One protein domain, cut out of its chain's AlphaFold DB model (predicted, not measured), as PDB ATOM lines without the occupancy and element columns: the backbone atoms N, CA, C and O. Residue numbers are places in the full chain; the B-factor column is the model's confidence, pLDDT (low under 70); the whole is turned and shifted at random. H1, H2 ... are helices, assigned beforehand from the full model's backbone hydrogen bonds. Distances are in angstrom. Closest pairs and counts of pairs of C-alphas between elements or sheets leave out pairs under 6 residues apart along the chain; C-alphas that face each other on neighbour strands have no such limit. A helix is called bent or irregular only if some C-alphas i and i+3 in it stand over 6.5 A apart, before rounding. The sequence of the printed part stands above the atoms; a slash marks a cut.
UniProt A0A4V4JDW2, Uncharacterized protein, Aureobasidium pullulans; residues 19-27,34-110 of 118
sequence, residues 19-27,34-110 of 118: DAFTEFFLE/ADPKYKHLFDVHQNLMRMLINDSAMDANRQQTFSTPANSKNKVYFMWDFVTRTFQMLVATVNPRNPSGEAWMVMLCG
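What this domain is: This is residues 19 to 27 and 34 to 110 of the 118 residues of an uncharacterized protein of Aureobasidium pullulans (UniProt A0A4V4JDW2). Two long helices, H2 and H4, cross and make the long axis, with H1 beside part of H2, H3 at one end and H5 folding back on H4 at the other. The printed part has 86 residues with five named helices, H1 to H5 in chain order, which hold 61 of them, and no named strand; the class is all helix. The whole is compact, radius of gyration of the C-alphas 13.5 A, spanning 39 by 23 by 18 A.

How they stand to each other: H1, residues 19 to 26, touches residues 46 to 53 alone of H2, residues 36 to 54, at a shallow tilt of 20 degrees, opposite ways; the closest C-alphas, Leu 26 and Gln 46, are 5.6 A apart. The hub H4, residues 75 to 93, touches H2 at 35.4 degrees, only just steep, opposite ways; the closest C-alphas, Leu 52 and Trp 80, are 5.6 A apart. With residues 76 to 77 alone H4 touches H3, residues 56 to 62; the closest C-alphas, Met 58 and Tyr 77, are 6.2 A apart. H4 and H5, residues 102 to 109, form a helical hairpin; the closest C-alphas, Thr 93 and Ala 103, are 7.1 A apart. O i to N i+4 pairs are within hydrogen-bond range throughout H4 and H5, 3 of 4 in H1, 14 of 15 in H2 and 1 of 3 in H3, which has 2 of 4 O i to N i+3 pairs.

Where its parts are: C-alpha 19 is at (287.486, 41.766, -22.529) and C-alpha 109 at (292.508, 29.078, -47.033). H2 is 27.4 A long and H4 26.8 A; H3 is irregular, C-alphas 57 and 60 being 7.2 A apart.

The domain as a whole: Residues 28 to 33 are cut out, leaving 16.9 A between C-alphas 27 and 34. The link H3 to H4 is long; residues 109 to 110 are under pLDDT 70.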
ATOM      1  N   ASP A  19     287.849  40.431 -22.038       98.00
ATOM      2  CA  ASP A  19     287.486  41.766 -22.529       98.00
ATOM      3  C   ASP A  19     288.711  42.659 -22.716       98.00
ATOM      4  O   ASP A  19     288.976  43.084 -23.833       98.00
ATOM      5  N   ALA A  20     289.508  42.860 -21.667       97.94
ATOM      6  CA  ALA A  20     290.707  43.693 -21.710       97.94
ATOM      7  C   ALA A  20     291.750  43.149 -22.701       97.94
ATOM      8  O   ALA A  20     292.408  43.910 -23.409       97.94
ATOM      9  N   PHE A  21     291.877  41.823 -22.788       97.06
ATOM     10  CA  PHE A  21     292.740  41.163 -23.760       97.06
ATOM     11  C   PHE A  21     292.271  41.445 -25.191       97.06
ATOM     12  O   PHE A  21     293.091  41.723 -26.061       97.06
ATOM     13  N   THR A  22     290.959  41.388 -25.437       97.69
ATOM     14  CA  THR A  22     290.377  41.698 -26.750       97.69
ATOM     15  C   THR A  22     290.554  43.176 -27.087       97.69
ATOM     16  O   THR A  22     290.988  43.490 -28.194       97.69
ATOM     17  N   GLU A  23     290.285  44.070 -26.133       97.69
ATOM     18  CA  GLU A  23     290.379  45.522 -26.316       97.69
ATOM     19  C   GLU A  23     291.786  45.946 -26.747       97.69
ATOM     20  O   GLU A  23     291.931  46.661 -27.733       97.69
ATOM     21  N   PHE A  24     292.831  45.385 -26.128       96.19
ATOM     22  CA  PHE A  24     294.221  45.621 -26.535       96.19
ATOM     23  C   PHE A  24     294.455  45.388 -28.042       96.19
ATOM     24  O   PHE A  24     295.205  46.119 -28.693       96.19
ATOM     25  N   PHE A  25     293.824  44.360 -28.616       95.56
ATOM     26  CA  PHE A  25     293.933  44.064 -30.043       95.56
ATOM     27  C   PHE A  25     292.989  44.904 -30.907       95.56
ATOM     28  O   PHE A  25     293.322  45.148 -32.067       95.56
ATOM     29  N   LEU A  26     291.851  45.358 -30.374       97.00
ATOM     30  CA  LEU A  26     290.931  46.277 -31.054       97.00
ATOM     31  C   LEU A  26     291.495  47.698 -31.166       97.00
ATOM     32  O   LEU A  26     291.270  48.357 -32.179       97.00
ATOM     33  N   GLU A  27     292.250  48.150 -30.168       95.81
ATOM     34  CA  GLU A  27     292.891  49.471 -30.150       95.81
ATOM     35  C   GLU A  27     294.143  49.536 -31.033       95.81
ATOM     36  O   GLU A  27     294.665  50.614 -31.331       95.81
ATOM     37  N   ALA A  34     300.500  48.679 -45.111       94.69
ATOM     38  CA  ALA A  34     300.156  47.268 -45.250       94.69
ATOM     39  C   ALA A  34     299.534  46.953 -46.621       94.69
ATOM     40  O   ALA A  34     298.801  47.766 -47.198       94.69
ATOM     41  N   ASP A  35     299.795  45.736 -47.092       95.00
ATOM     42  CA  ASP A  35     299.169  45.136 -48.262       95.00
ATOM     43  C   ASP A  35     297.630  45.172 -48.129       95.00
ATOM     44  O   ASP A  35     297.102  44.923 -47.038       95.00
ATOM     45  N   PRO A  36     296.875  45.457 -49.210       95.88
ATOM     46  CA  PRO A  36     295.418  45.554 -49.149       95.88
ATOM     47  C   PRO A  36     294.713  44.307 -48.596       95.88
ATOM     48  O   PRO A  36     293.707  44.440 -47.896       95.88
ATOM     49  N   LYS A  37     295.225  43.097 -48.859       91.69
ATOM     50  CA  LYS A  37     294.638  41.860 -48.318       91.69
ATOM     51  C   LYS A  37     294.935  41.715 -46.831       91.69
ATOM     52  O   LYS A  37     294.067  41.267 -46.086       91.69
ATOM     53  N   TYR A  38     296.134  42.105 -46.393       94.00
ATOM     54  CA  TYR A  38     296.464  42.144 -44.968       94.00
ATOM     55  C   TYR A  38     295.522  43.101 -44.233       94.00
ATOM     56  O   TYR A  38     294.935  42.711 -43.228       94.00
ATOM     57  N   LYS A  39     295.332  44.318 -44.766       95.62
ATOM     58  CA  LYS A  39     294.399  45.317 -44.214       95.62
ATOM     59  C   LYS A  39     292.988  44.760 -44.101       95.62
ATOM     60  O   LYS A  39     292.404  44.793 -43.028       95.62
ATOM     61  N   HIS A  40     292.492  44.156 -45.181       93.38
ATOM     62  CA  HIS A  40     291.175  43.534 -45.182       93.38
ATOM     63  C   HIS A  40     291.025  42.491 -44.066       93.38
ATOM     64  O   HIS A  40     290.066  42.551 -43.300       93.38
ATOM     65  N   LEU A  41     291.979  41.563 -43.932       93.44
ATOM     66  CA  LEU A  41     291.929  40.563 -42.865       93.44
ATOM     67  C   LEU A  41     292.030  41.199 -41.479       93.44
ATOM     68  O   LEU A  41     291.301  40.784 -40.582       93.44
ATOM     69  N   PHE A  42     292.889  42.200 -41.303       95.38
ATOM     70  CA  PHE A  42     293.046  42.917 -40.043       95.38
ATOM     71  C   PHE A  42     291.719  43.547 -39.594       95.38
ATOM     72  O   PHE A  42     291.246  43.270 -38.490       95.38
ATOM     73  N   ASP A  43     291.080  44.308 -40.482       96.25
ATOM     74  CA  ASP A  43     289.836  45.026 -40.199       96.25
ATOM     75  C   ASP A  43     288.669  44.058 -39.959       96.25
ATOM     76  O   ASP A  43     287.885  44.228 -39.021       96.25
ATOM     77  N   VAL A  44     288.564  43.000 -40.773       95.25
ATOM     78  CA  VAL A  44     287.530  41.967 -40.607       95.25
ATOM     79  C   VAL A  44     287.665  41.278 -39.252       95.25
ATOM     80  O   VAL A  44     286.665  41.124 -38.551       95.25
ATOM     81  N   HIS A  45     288.879  40.906 -38.840       95.94
ATOM     82  CA  HIS A  45     289.089  40.273 -37.540       95.94
ATOM     83  C   HIS A  45     288.763  41.224 -36.387       95.94
ATOM     84  O   HIS A  45     288.067  40.807 -35.466       95.94
ATOM     85  N   GLN A  46     289.189  42.492 -36.434       97.56
ATOM     86  CA  GLN A  46     288.817  43.464 -35.396       97.56
ATOM     87  C   GLN A  46     287.301  43.646 -35.296       97.56
ATOM     88  O   GLN A  46     286.746  43.654 -34.197       97.56
ATOM     89  N   ASN A  47     286.601  43.716 -36.427       97.69
ATOM     90  CA  ASN A  47     285.146  43.817 -36.427       97.69
ATOM     91  C   ASN A  47     284.480  42.565 -35.840       97.69
ATOM     92  O   ASN A  47     283.610  42.689 -34.978       97.69
ATOM     93  N   LEU A  48     284.923  41.368 -36.234       97.50
ATOM     94  CA  LEU A  48     284.419  40.108 -35.681       97.50
ATOM     95  C   LEU A  48     284.690  39.998 -34.174       97.50
ATOM     96  O   LEU A  48     283.766  39.703 -33.419       97.50
ATOM     97  N   MET A  49     285.913  40.285 -33.719       98.00
ATOM     98  CA  MET A  49     286.268  40.275 -32.295       98.00
ATOM     99  C   MET A  49     285.362  41.209 -31.492       98.00
ATOM    100  O   MET A  49     284.815  40.783 -30.475       98.00
ATOM    101  N   ARG A  50     285.149  42.443 -31.975       98.44
ATOM    102  CA  ARG A  50     284.290  43.440 -31.317       98.44
ATOM    103  C   ARG A  50     282.847  42.967 -31.196       98.44
ATOM    104  O   ARG A  50     282.246  43.155 -30.144       98.44
ATOM    105  N   MET A  51     282.286  42.366 -32.244       98.25
ATOM    106  CA  MET A  51     280.925  41.824 -32.171       98.25
ATOM    107  C   MET A  51     280.848  40.669 -31.171       98.25
ATOM    108  O   MET A  51     279.969  40.653 -30.317       98.25
ATOM    109  N   LEU A  52     281.789  39.726 -31.249       98.44
ATOM    110  CA  LEU A  52     281.733  38.493 -30.472       98.44
ATOM    111  C   LEU A  52     281.966  38.723 -28.974       98.44
ATOM    112  O   LEU A  52     281.255  38.138 -28.166       98.44
ATOM    113  N   ILE A  53     282.917  39.581 -28.580       98.12
ATOM    114  CA  ILE A  53     283.187  39.848 -27.154       98.12
ATOM    115  C   ILE A  53     282.023  40.576 -26.460       98.12
ATOM    116  O   ILE A  53     281.803  40.383 -25.260       98.12
ATOM    117  N   ASN A  54     281.266  41.381 -27.213       98.00
ATOM    118  CA  ASN A  54     280.131  42.166 -26.722       98.00
ATOM    119  C   ASN A  54     278.784  41.432 -26.810       98.00
ATOM    120  O   ASN A  54     277.785  41.936 -26.306       98.00
ATOM    121  N   ASP A  55     278.743  40.248 -27.417       98.31
ATOM    122  CA  ASP A  55     277.548  39.409 -27.452       98.31
ATOM    123  C   ASP A  55     277.194  38.910 -26.036       98.31
ATOM    124  O   ASP A  55     278.077  38.585 -25.232       98.31
ATOM    125  N   SER A  56     275.901  38.835 -25.708       98.19
ATOM    126  CA  SER A  56     275.432  38.417 -24.379       98.19
ATOM    127  C   SER A  56     275.776  36.960 -24.058       98.19
ATOM    128  O   SER A  56     275.989  36.608 -22.896       98.19
ATOM    129  N   ALA A  57     275.955  36.100 -25.066       97.62
ATOM    130  CA  ALA A  57     276.446  34.738 -24.865       97.62
ATOM    131  C   ALA A  57     277.879  34.699 -24.299       97.62
ATOM    132  O   ALA A  57     278.303  33.668 -23.761       97.62
ATOM    133  N   MET A  58     278.633  35.801 -24.384       98.00
ATOM    134  CA  MET A  58     279.940  35.935 -23.742       98.00
ATOM    135  C   MET A  58     279.871  36.382 -22.282       98.00
ATOM    136  O   MET A  58     280.897  36.286 -21.614       98.00
ATOM    137  N   ASP A  59     278.727  36.801 -21.731       98.12
ATOM    138  CA  ASP A  59     278.651  37.387 -20.378       98.12
ATOM    139  C   ASP A  59     279.256  36.479 -19.293       98.12
ATOM    140  O   ASP A  59     280.079  36.919 -18.489       98.12
ATOM    141  N   ALA A  60     278.943  35.179 -19.333       97.38
ATOM    142  CA  ALA A  60     279.462  34.184 -18.386       97.38
ATOM    143  C   ALA A  60     280.986  33.953 -18.489       97.38
ATOM    144  O   ALA A  60     281.586  33.367 -17.586       97.38
ATOM    145  N   ASN A  61     281.592  34.384 -19.596       98.25
ATOM    146  CA  ASN A  61     282.973  34.119 -19.983       98.25
ATOM    147  C   ASN A  61     283.845  35.383 -19.983       98.25
ATOM    148  O   ASN A  61     285.053  35.285 -19.769       98.25
ATOM    149  N   ARG A  62     283.269  36.559 -20.250       97.44
ATOM    150  CA  ARG A  62     283.977  37.809 -20.574       97.44
ATOM    151  C   ARG A  62     284.980  38.223 -19.496       97.44
ATOM    152  O   ARG A  62     286.069  38.687 -19.808       97.44
ATOM    153  N   GLN A  63     284.621  37.996 -18.235       98.12
ATOM    154  CA  GLN A  63     285.415  38.397 -17.070       98.12
ATOM    155  C   GLN A  63     286.435  37.348 -16.604       98.12
ATOM    156  O   GLN A  63     287.195  37.619 -15.675       98.12
ATOM    157  N   GLN A  64     286.468  36.158 -17.215       97.94
ATOM    158  CA  GLN A  64     287.515  35.171 -16.936       97.94
ATOM    159  C   GLN A  64     288.831  35.616 -17.586       97.94
ATOM    160  O   GLN A  64     288.819  36.359 -18.571       97.94
ATOM    161  N   THR A  65     289.969  35.151 -17.070       97.50
ATOM    162  CA  THR A  65     291.251  35.372 -17.753       97.50
ATOM    163  C   THR A  65     291.302  34.601 -19.068       97.50
ATOM    164  O   THR A  65     290.601  33.597 -19.238       97.50
ATOM    165  N   PHE A  66     292.105  35.081 -20.016       94.69
ATOM    166  CA  PHE A  66     292.175  34.512 -21.362       94.69
ATOM    167  C   PHE A  66     292.518  33.012 -21.352       94.69
ATOM    168  O   PHE A  66     291.877  32.240 -22.063       94.69
ATOM    169  N   SER A  67     293.461  32.589 -20.503       93.06
ATOM    170  CA  SER A  67     293.873  31.181 -20.371       93.06
ATOM    171  C   SER A  67     292.916  30.306 -19.554       93.06
ATOM    172  O   SER A  67     293.041  29.082 -19.582       93.06
ATOM    173  N   THR A  68     291.970  30.889 -18.811       95.12
ATOM    174  CA  THR A  68     291.018  30.099 -18.016       95.12
ATOM    175  C   THR A  68     290.077  29.336 -18.958       95.12
ATOM    176  O   THR A  68     289.606  29.922 -19.934       95.12
ATOM    177  N   PRO A  69     289.733  28.063 -18.696       94.94
ATOM    178  CA  PRO A  69     288.688  27.364 -19.445       94.94
ATOM    179  C   PRO A  69     287.340  28.107 -19.411       94.94
ATOM    180  O   PRO A  69     286.972  28.714 -18.406       94.94
ATOM    181  N   ALA A  70     286.577  28.074 -20.506       95.88
ATOM    182  CA  ALA A  70     285.264  28.719 -20.553       95.88
ATOM    183  C   ALA A  70     284.294  28.153 -19.515       95.88
ATOM    184  O   ALA A  70     284.103  26.939 -19.435       95.88
ATOM    185  N   ASN A  71     283.637  29.057 -18.793       96.38
ATOM    186  CA  ASN A  71     282.516  28.749 -17.916       96.38
ATOM    187  C   ASN A  71     281.298  28.264 -18.728       96.38
ATOM    188  O   ASN A  71     280.665  27.270 -18.387       96.38
ATOM    189  N   SER A  72     281.017  28.918 -19.862       95.81
ATOM    190  CA  SER A  72     279.974  28.526 -20.817       95.81
ATOM    191  C   SER A  72     280.577  28.195 -22.183       95.81
ATOM    192  O   SER A  72     281.107  29.061 -22.877       95.81
ATOM    193  N   LYS A  73     280.484  26.932 -22.605       95.00
ATOM    194  CA  LYS A  73     280.965  26.476 -23.919       95.00
ATOM    195  C   LYS A  73     279.874  26.657 -24.973       95.00
ATOM    196  O   LYS A  73     279.144  25.723 -25.289       95.00
ATOM    197  N   ASN A  74     279.759  27.867 -25.509       95.38
ATOM    198  CA  ASN A  74     278.800  28.196 -26.563       95.38
ATOM    199  C   ASN A  74     279.500  28.573 -27.880       95.38
ATOM    200  O   ASN A  74     280.709  28.806 -27.919       95.38
ATOM    201  N   LYS A  75     278.735  28.625 -28.976       96.31
ATOM    202  CA  LYS A  75     279.270  28.905 -30.320       96.31
ATOM    203  C   LYS A  75     279.958  30.269 -30.413       96.31
ATOM    204  O   LYS A  75     280.961  30.377 -31.109       96.31
ATOM    205  N   VAL A  76     279.447  31.278 -29.705       97.31
ATOM    206  CA  VAL A  76     280.023  32.630 -29.696       97.31
ATOM    207  C   VAL A  76     281.395  32.614 -29.033       97.31
ATOM    208  O   VAL A  76     282.339  33.134 -29.615       97.31
ATOM    209  N   TYR A  77     281.544  31.939 -27.889       97.12
ATOM    210  CA  TYR A  77     282.849  31.753 -27.248       97.12
ATOM    211  C   TYR A  77     283.859  31.068 -28.171       97.12
ATOM    212  O   TYR A  77     284.975  31.558 -28.324       97.12
ATOM    213  N   PHE A  78     283.476  29.958 -28.808       96.25
ATOM    214  CA  PHE A  78     284.389  29.248 -29.706       96.25
ATOM    215  C   PHE A  78     284.786  30.096 -30.914       96.25
ATOM    216  O   PHE A  78     285.951  30.096 -31.304       96.25
ATOM    217  N   MET A  79     283.842  30.853 -31.481       97.25
ATOM    218  CA  MET A  79     284.137  31.774 -32.574       97.25
ATOM    219  C   MET A  79     285.050  32.913 -32.110       97.25
ATOM    220  O   MET A  79     286.010  33.244 -32.798       97.25
ATOM    221  N   TRP A  80     284.793  33.487 -30.932       97.56
ATOM    222  CA  TRP A  80     285.625  34.536 -30.347       97.56
ATOM    223  C   TRP A  80     287.061  34.051 -30.118       97.56
ATOM    224  O   TRP A  80     287.998  34.734 -30.528       97.56
ATOM    225  N   ASP A  81     287.246  32.869 -29.519       96.00
ATOM    226  CA  ASP A  81     288.574  32.304 -29.251       96.00
ATOM    227  C   ASP A  81     289.324  32.036 -30.564       96.00
ATOM    228  O   ASP A  81     290.475  32.451 -30.723       96.00
ATOM    229  N   PHE A  82     288.637  31.450 -31.550       94.25
ATOM    230  CA  PHE A  82     289.198  31.201 -32.874       94.25
ATOM    231  C   PHE A  82     289.644  32.493 -33.576       94.25
ATOM    232  O   PHE A  82     290.799  32.600 -33.999       94.25
ATOM    233  N   VAL A  83     288.760  33.489 -33.677       95.25
ATOM    234  CA  VAL A  83     289.058  34.766 -34.346       95.25
ATOM    235  C   VAL A  83     290.191  35.494 -33.622       95.25
ATOM    236  O   VAL A  83     291.124  35.971 -34.267       95.25
ATOM    237  N   THR A  84     290.168  35.535 -32.287       94.94
ATOM    238  CA  THR A  84     291.173  36.257 -31.493       94.94
ATOM    239  C   THR A  84     292.557  35.614 -31.604       94.94
ATOM    240  O   THR A  84     293.557  36.321 -31.744       94.94
ATOM    241  N   ARG A  85     292.658  34.277 -31.593       92.44
ATOM    242  CA  ARG A  85     293.941  33.573 -31.799       92.44
ATOM    243  C   ARG A  85     294.458  33.712 -33.229       92.44
ATOM    244  O   ARG A  85     295.657  33.888 -33.435       92.44
ATOM    245  N   THR A  86     293.560  33.692 -34.208       91.69
ATOM    246  CA  THR A  86     293.925  33.895 -35.616       91.69
ATOM    247  C   THR A  86     294.441  35.317 -35.844       91.69
ATOM    248  O   THR A  86     295.471  35.504 -36.491       91.69
ATOM    249  N   PHE A  87     293.817  36.322 -35.220       93.69
ATOM    250  CA  PHE A  87     294.308  37.698 -35.266       93.69
ATOM    251  C   PHE A  87     295.678  37.853 -34.599       93.69
ATOM    252  O   PHE A  87     296.561  38.497 -35.161       93.69
ATOM    253  N   GLN A  88     295.900  37.221 -33.441       91.62
ATOM    254  CA  GLN A  88     297.223  37.189 -32.805       91.62
ATOM    255  C   GLN A  88     298.289  36.634 -33.755       91.62
ATOM    256  O   GLN A  88     299.354  37.233 -33.900       91.62
ATOM    257  N   MET A  89     297.988  35.539 -34.459       89.69
ATOM    258  CA  MET A  89     298.894  34.977 -35.459       89.69
ATOM    259  C   MET A  89     299.159  35.967 -36.606       89.69
ATOM    260  O   MET A  89     300.324  36.200 -36.932       89.69
ATOM    261  N   LEU A  90     298.118  36.602 -37.165       91.00
ATOM    262  CA  LEU A  90     298.241  37.641 -38.203       91.00
ATOM    263  C   LEU A  90     299.230  38.739 -37.796       91.00
ATOM    264  O   LEU A  90     300.108  39.107 -38.578       91.00
ATOM    265  N   VAL A  91     299.100  39.277 -36.582       91.75
ATOM    266  CA  VAL A  91     299.919  40.419 -36.147       91.75
ATOM    267  C   VAL A  91     301.296  40.019 -35.609       91.75
ATOM    268  O   VAL A  91     302.189  40.866 -35.562       91.75
ATOM    269  N   ALA A  92     301.482  38.761 -35.200       89.50
ATOM    270  CA  ALA A  92     302.745  38.259 -34.663       89.50
ATOM    271  C   ALA A  92     303.692  37.732 -35.747       89.50
ATOM    272  O   ALA A  92     304.907  37.891 -35.624       89.50
ATOM    273  N   THR A  93     303.159  37.078 -36.786       87.88
ATOM    274  CA  THR A  93     303.982  36.272 -37.706       87.88
ATOM    275  C   THR A  93     303.948  36.739 -39.156       87.88
ATOM    276  O   THR A  93     304.901  36.478 -39.893       87.88
ATOM    277  N   VAL A  94     302.904  37.455 -39.583       90.12
ATOM    278  CA  VAL A  94     302.753  37.868 -40.983       90.12
ATOM    279  C   VAL A  94     303.335  39.264 -41.196       90.12
ATOM    280  O   VAL A  94     302.984  40.218 -40.503       90.12
ATOM    281  N   ASN A  95     304.209  39.405 -42.196       91.56
ATOM    282  CA  ASN A  95     304.712  40.713 -42.606       91.56
ATOM    283  C   ASN A  95     303.574  41.530 -43.249       91.56
ATOM    284  O   ASN A  95     303.092  41.138 -44.310       91.56
ATOM    285  N   PRO A  96     303.186  42.686 -42.679       92.81
ATOM    286  CA  PRO A  96     302.058  43.462 -43.178       92.81
ATOM    287  C   PRO A  96     302.266  44.032 -44.582       92.81
ATOM    288  O   PRO A  96     301.291  44.222 -45.294       92.81
ATOM    289  N   ARG A  97     303.509  44.305 -45.001       93.50
ATOM    290  CA  ARG A  97     303.811  44.897 -46.320       93.50
ATOM    291  C   ARG A  97     303.946  43.865 -47.434       93.50
ATOM    292  O   ARG A  97     303.791  44.198 -48.599       93.50
ATOM    293  N   ASN A  98     304.319  42.640 -47.077       92.12
ATOM    294  CA  ASN A  98     304.541  41.554 -48.025       92.12
ATOM    295  C   ASN A  98     304.100  40.227 -47.387       92.12
ATOM    296  O   ASN A  98     304.948  39.436 -46.943       92.12
ATOM    297  N   PRO A  99     302.783  40.027 -47.237       89.19
ATOM    298  CA  PRO A  99     302.250  38.887 -46.521       89.19
ATOM    299  C   PRO A  99     302.497  37.601 -47.319       89.19
ATOM    300  O   PRO A  99     302.129  37.473 -48.484       89.19
ATOM    301  N   SER A 100     303.183  36.650 -46.694       87.31
ATOM    302  CA  SER A 100     303.582  35.381 -47.304       87.31
ATOM    303  C   SER A 100     303.837  34.322 -46.226       87.31
ATOM    304  O   SER A 100     303.745  34.606 -45.029       87.31
ATOM    305  N   GLY A 101     304.146  33.095 -46.648       82.81
ATOM    306  CA  GLY A 101     304.430  31.976 -45.751       82.81
ATOM    307  C   GLY A 101     303.187  31.209 -45.299       82.81
ATOM    308  O   GLY A 101     302.059  31.507 -45.685       82.81
ATOM    309  N   GLU A 102     303.411  30.183 -44.482       79.81
ATOM    310  CA  GLU A 102     302.377  29.222 -44.086       79.81
ATOM    311  C   GLU A 102     301.236  29.875 -43.300       79.81
ATOM    312  O   GLU A 102     300.076  29.692 -43.654       79.81
ATOM    313  N   ALA A 103     301.552  30.714 -42.307       78.00
ATOM    314  CA  ALA A 103     300.544  31.430 -41.524       78.00
ATOM    315  C   ALA A 103     299.615  32.270 -42.416       78.00
ATOM    316  O   ALA A 103     298.401  32.268 -42.230       78.00
ATOM    317  N   TRP A 104     300.174  32.933 -43.433       84.31
ATOM    318  CA  TRP A 104     299.399  33.697 -44.406       84.31
ATOM    319  C   TRP A 104     298.478  32.808 -45.248       84.31
ATOM    320  O   TRP A 104     297.295  33.112 -45.398       84.31
ATOM    321  N   MET A 105     298.989  31.683 -45.749       79.69
ATOM    322  CA  MET A 105     298.185  30.724 -46.515       79.69
ATOM    323  C   MET A 105     297.055  30.133 -45.677       79.69
ATOM    324  O   MET A 105     295.925  30.026 -46.144       79.69
ATOM    325  N   VAL A 106     297.333  29.803 -44.419       74.62
ATOM    326  CA  VAL A 106     296.340  29.285 -43.479       74.62
ATOM    327  C   VAL A 106     295.204  30.288 -43.256       74.62
ATOM    328  O   VAL A 106     294.038  29.889 -43.229       74.62
ATOM    329  N   MET A 107     295.521  31.582 -43.173       76.31
ATOM    330  CA  MET A 107     294.516  32.639 -43.030       76.31
ATOM    331  C   MET A 107     293.671  32.860 -44.286       76.31
ATOM    332  O   MET A 107     292.493  33.187 -44.175       76.31
ATOM    333  N   LEU A 108     294.251  32.669 -45.473       73.56
ATOM    334  CA  LEU A 108     293.520  32.776 -46.737       73.56
ATOM    335  C   LEU A 108     292.667  31.538 -47.038       73.56
ATOM    336  O   LEU A 108     291.597  31.662 -47.628       73.56
ATOM    337  N   CYS A 109     293.134  30.348 -46.659       61.81
ATOM    338  CA  CYS A 109     292.508  29.078 -47.033       61.81
ATOM    339  C   CYS A 109     291.570  28.498 -45.961       61.81
ATOM    340  O   CYS A 109     290.963  27.456 -46.195       61.81
ATOM    341  N   GLY A 110     291.443  29.123 -44.782       55.94
ATOM    342  CA  GLY A 110     290.579  28.618 -43.703       55.94
ATOM    343  C   GLY A 110     290.987  27.232 -43.178       55.94
ATOM    344  O   GLY A 110     290.180  26.522 -42.579       55.94
TER     345      GLY A 110